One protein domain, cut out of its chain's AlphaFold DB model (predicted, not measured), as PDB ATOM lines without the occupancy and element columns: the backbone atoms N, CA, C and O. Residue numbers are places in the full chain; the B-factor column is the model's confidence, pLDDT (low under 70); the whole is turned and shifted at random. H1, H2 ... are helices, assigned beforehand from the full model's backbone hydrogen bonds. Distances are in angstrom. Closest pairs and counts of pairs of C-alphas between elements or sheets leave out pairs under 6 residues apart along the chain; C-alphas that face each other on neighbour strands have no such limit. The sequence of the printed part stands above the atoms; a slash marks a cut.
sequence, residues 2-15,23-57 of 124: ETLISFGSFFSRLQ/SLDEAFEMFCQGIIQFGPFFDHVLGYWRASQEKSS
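Overview. This is residues 2 to 15 and 23 to 57 of the 124 residues of the protein "Sulfotransferase" of Gossypium schwendimanii (UniProt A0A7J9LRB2). Two helices, H1 and H2, meet steeply in a small, loose head, and a third, H3, makes a long arm whose residues 44 to 57 stick out. Residues 10 to 15 also stand free. The printed part has 49 residues with three named helices, H1, H2, H3, no named strand, and is all helix. It is loose and elongated, with a radius of gyration of the C-alphas of 13.3 A and spans of 40 by 20 by 16 A.

Arrangement. H1, residues 2 to 14, touches H2, residues 24 to 32, with residues 4 to 8 alone. Their closest C-alphas, of Gly 8 and Ala 27, are 7.0 A apart; they run opposite ways at a steep tilt of 64 degrees. H2 and H3, residues 41 to 54, are close but not clearly touching, the closest C-alphas, of Phe 31 and Phe 41, being 7.5 A apart. H1 and H3 are apart. In H1, H2 and H3 every O i to N i+4 pair is within hydrogen-bond range.

Along the chain. H1 begins at C-alpha 2 (-40.855, -15.088, -10.751) and is 18.3 A long. H2 is 12.2 A. H3, 20.4 A, ends at C-alpha 54 (-43.614, -2.444, -35.348).

Size, cuts and confidence. The farthest C-alphas, of Ser 23 and Ser 57, are 41.5 A apart. Residues 16 to 22 are not printed, and C-alphas 15 and 23 across this cut are 13.6 A apart. The link from H2 to H3 is short. Residue 15 alone has pLDDT under 70.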
ATOM      1  N   GLU A   2     -39.751 -15.662 -11.549       84.50
ATOM      2  CA  GLU A   2     -40.855 -15.088 -10.751       84.50
ATOM      3  C   GLU A   2     -42.243 -15.358 -11.354       84.50
ATOM      4  O   GLU A   2     -43.153 -15.759 -10.634       84.50
ATOM      5  N   THR A   3     -42.392 -15.244 -12.680       85.12
ATOM      6  CA  THR A   3     -43.645 -15.569 -13.383       85.12
ATOM      7  C   THR A   3     -44.110 -17.002 -13.129       85.12
ATOM      8  O   THR A   3     -45.288 -17.222 -12.875       85.12
ATOM      9  N   LEU A   4     -43.188 -17.971 -13.146       85.19
ATOM     10  CA  LEU A   4     -43.492 -19.379 -12.889       85.19
ATOM     11  C   LEU A   4     -43.941 -19.592 -11.441       85.19
ATOM     12  O   LEU A   4     -44.960 -20.233 -11.203       85.19
ATOM     13  N   ILE A   5     -43.201 -19.034 -10.480       84.75
ATOM     14  CA  ILE A   5     -43.517 -19.158  -9.050       84.75
ATOM     15  C   ILE A   5     -44.878 -18.517  -8.752       84.75
ATOM     16  O   ILE A   5     -45.698 -19.101  -8.040       84.75
ATOM     17  N   SER A   6     -45.137 -17.341  -9.331       84.88
ATOM     18  CA  SER A   6     -46.418 -16.644  -9.226       84.88
ATOM     19  C   SER A   6     -47.554 -17.479  -9.822       84.88
ATOM     20  O   SER A   6     -48.551 -17.727  -9.143       84.88
ATOM     21  N   PHE A   7     -47.375 -18.006 -11.039       80.75
ATOM     22  CA  PHE A   7     -48.360 -18.858 -11.711       80.75
ATOM     23  C   PHE A   7     -48.659 -20.141 -10.926       80.75
ATOM     24  O   PHE A   7     -49.823 -20.448 -10.682       80.75
ATOM     25  N   GLY A   8     -47.629 -20.856 -10.463       76.94
ATOM     26  CA  GLY A   8     -47.792 -22.072  -9.661       76.94
ATOM     27  C   GLY A   8     -48.502 -21.800  -8.333       76.94
ATOM     28  O   GLY A   8     -49.424 -22.525  -7.955       76.94
ATOM     29  N   SER A   9     -48.140 -20.706  -7.654       79.44
ATOM     30  CA  SER A   9     -48.788 -20.283  -6.404       79.44
ATOM     31  C   SER A   9     -50.253 -19.900  -6.616       79.44
ATOM     32  O   SER A   9     -51.106 -20.237  -5.798       79.44
ATOM     33  N   PHE A  10     -50.556 -19.201  -7.711       78.50
ATOM     34  CA  PHE A  10     -51.913 -18.818  -8.086       78.50
ATOM     35  C   PHE A  10     -52.764 -20.044  -8.428       78.50
ATOM     36  O   PHE A  10     -53.844 -20.220  -7.866       78.50
ATOM     37  N   PHE A  11     -52.250 -20.946  -9.264       72.62
ATOM     38  CA  PHE A  11     -52.957 -22.161  -9.663       72.62
ATOM     39  C   PHE A  11     -53.191 -23.112  -8.481       72.62
ATOM     40  O   PHE A  11     -54.263 -23.697  -8.363       72.62
ATOM     41  N   SER A  12     -52.245 -23.194  -7.540       74.25
ATOM     42  CA  SER A  12     -52.415 -23.959  -6.295       74.25
ATOM     43  C   SER A  12     -53.537 -23.412  -5.406       74.25
ATOM     44  O   SER A  12     -54.185 -24.179  -4.704       74.25
ATOM     45  N   ARG A  13     -53.794 -22.094  -5.427       72.62
ATOM     46  CA  ARG A  13     -54.937 -21.485  -4.717       72.62
ATOM     47  C   ARG A  13     -56.273 -21.725  -5.424       72.62
ATOM     48  O   ARG A  13     -57.303 -21.705  -4.760       72.62
ATOM     49  N   LEU A  14     -56.252 -21.913  -6.745       70.12
ATOM     50  CA  LEU A  14     -57.438 -22.185  -7.562       70.12
ATOM     51  C   LEU A  14     -57.858 -23.653  -7.534       70.12
ATOM     52  O   LEU A  14     -59.048 -23.953  -7.612       70.12
ATOM     53  N   GLN A  15     -56.895 -24.571  -7.438       65.94
ATOM     54  CA  GLN A  15     -57.193 -25.980  -7.235       65.94
ATOM     55  C   GLN A  15     -57.885 -26.135  -5.876       65.94
ATOM     56  O   GLN A  15     -57.289 -25.943  -4.817       65.94
ATOM     57  N   SER A  23     -45.604 -30.494  -8.248       84.00
ATOM     58  CA  SER A  23     -44.299 -30.146  -7.675       84.00
ATOM     59  C   SER A  23     -43.661 -28.968  -8.424       84.00
ATOM     60  O   SER A  23     -43.947 -28.731  -9.595       84.00
ATOM     61  N   LEU A  24     -42.768 -28.214  -7.772       82.00
ATOM     62  CA  LEU A  24     -42.101 -27.086  -8.434       82.00
ATOM     63  C   LEU A  24     -41.278 -27.536  -9.654       82.00
ATOM     64  O   LEU A  24     -41.273 -26.837 -10.665       82.00
ATOM     65  N   ASP A  25     -40.630 -28.698  -9.565       86.94
ATOM     66  CA  ASP A  25     -39.821 -29.265 -10.649       86.94
ATOM     67  C   ASP A  25     -40.693 -29.647 -11.851       86.94
ATOM     68  O   ASP A  25     -40.367 -29.316 -12.990       86.94
ATOM     69  N   GLU A  26     -41.847 -30.270 -11.602       85.12
ATOM     70  CA  GLU A  26     -42.815 -30.605 -12.650       85.12
ATOM     71  C   GLU A  26     -43.422 -29.346 -13.282       85.12
ATOM     72  O   GLU A  26     -43.491 -29.239 -14.504       85.12
ATOM     73  N   ALA A  27     -43.777 -28.341 -12.473       83.31
ATOM     74  CA  ALA A  27     -44.261 -27.059 -12.978       83.31
ATOM     75  C   ALA A  27     -43.203 -26.340 -13.834       83.31
ATOM     76  O   ALA A  27     -43.539 -25.730 -14.850       83.31
ATOM     77  N   PHE A  28     -41.927 -26.409 -13.440       86.94
ATOM     78  CA  PHE A  28     -40.815 -25.850 -14.206       86.94
ATOM     79  C   PHE A  28     -40.631 -26.564 -15.546       86.94
ATOM     80  O   PHE A  28     -40.506 -25.895 -16.571       86.94
ATOM     81  N   GLU A  29     -40.665 -27.896 -15.557       90.44
ATOM     82  CA  GLU A  29     -40.560 -28.683 -16.787       90.44
ATOM     83  C   GLU A  29     -41.727 -28.375 -17.734       90.44
ATOM     84  O   GLU A  29     -41.510 -28.033 -18.897       90.44
ATOM     85  N   MET A  30     -42.964 -28.373 -17.224       87.56
ATOM     86  CA  MET A  30     -44.153 -27.994 -17.996       87.56
ATOM     87  C   MET A  30     -44.036 -26.580 -18.578       87.56
ATOM     88  O   MET A  30     -44.358 -26.361 -19.745       87.56
ATOM     89  N   PHE A  31     -43.536 -25.616 -17.800       87.81
ATOM     90  CA  PHE A  31     -43.296 -24.249 -18.266       87.81
ATOM     91  C   PHE A  31     -42.259 -24.190 -19.390       87.81
ATOM     92  O   PHE A  31     -42.501 -23.534 -20.405       87.81
ATOM     93  N   CYS A  32     -41.139 -24.898 -19.242       89.56
ATOM     94  CA  CYS A  32     -40.091 -24.985 -20.259       89.56
ATOM     95  C   CYS A  32     -40.590 -25.642 -21.552       89.56
ATOM     96  O   CYS A  32     -40.228 -25.203 -22.642       89.56
ATOM     97  N   GLN A  33     -41.470 -26.639 -21.439       92.25
ATOM     98  CA  GLN A  33     -42.122 -27.295 -22.575       92.25
ATOM     99  C   GLN A  33     -43.281 -26.470 -23.171       92.25
ATOM    100  O   GLN A  33     -43.863 -26.862 -24.180       92.25
ATOM    101  N   GLY A  34     -43.637 -25.333 -22.562       89.44
ATOM    102  CA  GLY A  34     -44.755 -24.489 -22.989       89.44
ATOM    103  C   GLY A  34     -46.141 -25.047 -22.644       89.44
ATOM    104  O   GLY A  34     -47.143 -24.492 -23.091       89.44
ATOM    105  N   ILE A  35     -46.217 -26.102 -21.830       88.75
ATOM    106  CA  ILE A  35     -47.445 -26.779 -21.388       88.75
ATOM    107  C   ILE A  35     -48.023 -26.041 -20.171       88.75
ATOM    108  O   ILE A  35     -48.117 -26.560 -19.063       88.75
ATOM    109  N   ILE A  36     -48.391 -24.779 -20.377       84.75
ATOM    110  CA  ILE A  36     -49.035 -23.919 -19.379       84.75
ATOM    111  C   ILE A  36     -50.224 -23.205 -20.018       84.75
ATOM    112  O   ILE A  36     -50.296 -23.070 -21.242       84.75
ATOM    113  N   GLN A  37     -51.157 -22.710 -19.203       80.06
ATOM    114  CA  GLN A  37     -52.238 -21.877 -19.733       80.06
ATOM    115  C   GLN A  37     -51.659 -20.659 -20.463       80.06
ATOM    116  O   GLN A  37     -50.780 -19.979 -19.936       80.06
ATOM    117  N   PHE A  38     -52.160 -20.403 -21.675       84.19
ATOM    118  CA  PHE A  38     -51.690 -19.339 -22.573       84.19
ATOM    119  C   PHE A  38     -50.208 -19.450 -23.002       84.19
ATOM    120  O   PHE A  38     -49.629 -18.469 -23.464       84.19
ATOM    121  N   GLY A  39     -49.589 -20.630 -22.860       86.81
ATOM    122  CA  GLY A  39     -48.233 -20.904 -23.341       86.81
ATOM    123  C   GLY A  39     -48.139 -21.129 -24.862       86.81
ATOM    124  O   GLY A  39     -49.170 -21.273 -25.524       86.81
ATOM    125  N   PRO A  40     -46.914 -21.195 -25.423       94.06
ATOM    126  CA  PRO A  40     -45.622 -21.084 -24.735       94.06
ATOM    127  C   PRO A  40     -45.291 -19.652 -24.286       94.06
ATOM    128  O   PRO A  40     -45.467 -18.690 -25.033       94.06
ATOM    129  N   PHE A  41     -44.769 -19.499 -23.063       91.25
ATOM    130  CA  PHE A  41     -44.514 -18.182 -22.462       91.25
ATOM    131  C   PHE A  41     -43.568 -17.308 -23.298       91.25
ATOM    132  O   PHE A  41     -43.855 -16.138 -23.548       91.25
ATOM    133  N   PHE A  42     -42.438 -17.868 -23.741       91.69
ATOM    134  CA  PHE A  42     -41.438 -17.103 -24.484       91.69
ATOM    135  C   PHE A  42     -41.960 -16.644 -25.843       91.69
ATOM    136  O   PHE A  42     -41.724 -15.497 -26.216       91.69
ATOM    137  N   ASP A  43     -42.721 -17.485 -26.545       95.19
ATOM    138  CA  ASP A  43     -43.337 -17.111 -27.819       95.19
ATOM    139  C   ASP A  43     -44.363 -15.993 -27.630       95.19
ATOM    140  O   ASP A  43     -44.383 -15.039 -28.409       95.19
ATOM    141  N   HIS A  44     -45.155 -16.053 -26.555       93.06
ATOM    142  CA  HIS A  44     -46.093 -14.993 -26.195       93.06
ATOM    143  C   HIS A  44     -45.369 -13.656 -25.956       93.06
ATOM    144  O   HIS A  44     -45.696 -12.642 -26.575       93.06
ATOM    145  N   VAL A  45     -44.349 -13.645 -25.091       94.62
ATOM    146  CA  VAL A  45     -43.578 -12.433 -24.762       94.62
ATOM    147  C   VAL A  45     -42.860 -11.880 -25.994       94.62
ATOM    148  O   VAL A  45     -42.982 -10.692 -26.294       94.62
ATOM    149  N   LEU A  46     -42.145 -12.728 -26.740       95.69
ATOM    150  CA  LEU A  46     -41.405 -12.318 -27.936       95.69
ATOM    151  C   LEU A  46     -42.335 -11.833 -29.049       95.69
ATOM    152  O   LEU A  46     -41.993 -10.883 -29.752       95.69
ATOM    153  N   GLY A  47     -43.504 -12.455 -29.207       96.69
ATOM    154  CA  GLY A  47     -44.516 -12.038 -30.171       96.69
ATOM    155  C   GLY A  47     -44.989 -10.610 -29.912       96.69
ATOM    156  O   GLY A  47     -44.934  -9.770 -30.811       96.69
ATOM    157  N   TYR A  48     -45.378 -10.305 -28.669       96.44
ATOM    158  CA  TYR A  48     -45.808  -8.956 -28.294       96.44
ATOM    159  C   TYR A  48     -44.671  -7.937 -28.303       96.44
ATOM    160  O   TYR A  48     -44.897  -6.800 -28.712       96.44
ATOM    161  N   TRP A  49     -43.456  -8.336 -27.925       97.25
ATOM    162  CA  TRP A  49     -42.288  -7.465 -28.019       97.25
ATOM    163  C   TRP A  49     -41.999  -7.074 -29.473       97.25
ATOM    164  O   TRP A  49     -41.873  -5.896 -29.786       97.25
ATOM    165  N   ARG A  50     -41.983  -8.029 -30.413       97.94
ATOM    166  CA  ARG A  50     -41.816  -7.715 -31.846       97.94
ATOM    167  C   ARG A  50     -42.941  -6.812 -32.353       97.94
ATOM    168  O   ARG A  50     -42.678  -5.812 -33.015       97.94
ATOM    169  N   ALA A  51     -44.184  -7.117 -31.981       97.81
ATOM    170  CA  ALA A  51     -45.336  -6.312 -32.366       97.81
ATOM    171  C   ALA A  51     -45.266  -4.877 -31.813       97.81
ATOM    172  O   ALA A  51     -45.667  -3.945 -32.512       97.81
ATOM    173  N   SER A  52     -44.735  -4.668 -30.601       97.19
ATOM    174  CA  SER A  52     -44.550  -3.323 -30.045       97.19
ATOM    175  C   SER A  52     -43.481  -2.520 -30.772       97.19
ATOM    176  O   SER A  52     -43.624  -1.307 -30.890       97.19
ATOM    177  N   GLN A  53     -42.454  -3.178 -31.319       96.69
ATOM    178  CA  GLN A  53     -41.457  -2.501 -32.152       96.69
ATOM    179  C   GLN A  53     -42.064  -2.015 -33.475       96.69
ATOM    180  O   GLN A  53     -41.760  -0.914 -33.927       96.69
ATOM    181  N   GLU A  54     -42.953  -2.803 -34.085       97.44
ATOM    182  CA  GLU A  54     -43.614  -2.444 -35.348       97.44
ATOM    183  C   GLU A  54     -44.762  -1.441 -35.169       97.44
ATOM    184  O   GLU A  54     -45.049  -0.641 -36.061       97.44
ATOM    185  N   LYS A  55     -45.465  -1.501 -34.032       96.50
ATOM    186  CA  LYS A  55     -46.701  -0.751 -33.766       96.50
ATOM    187  C   LYS A  55     -46.627  -0.017 -32.429       96.50
ATOM    188  O   LYS A  55     -47.552  -0.103 -31.621       96.50
ATOM    189  N   SER A  56     -45.556   0.739 -32.218       92.50
ATOM    190  CA  SER A  56     -45.281   1.447 -30.957       92.50
ATOM    191  C   SER A  56     -46.362   2.454 -30.541       92.50
ATOM    192  O   SER A  56     -46.527   2.716 -29.357       92.50
ATOM    193  N   SER A  57     -47.156   2.973 -31.484       94.75
ATOM    194  CA  SER A  57     -48.317   3.831 -31.196       94.75
ATOM    195  C   SER A  57     -49.576   3.070 -30.764       94.75
ATOM    196  O   SER A  57     -50.547   3.690 -30.347       94.75
TER     197      SER A  57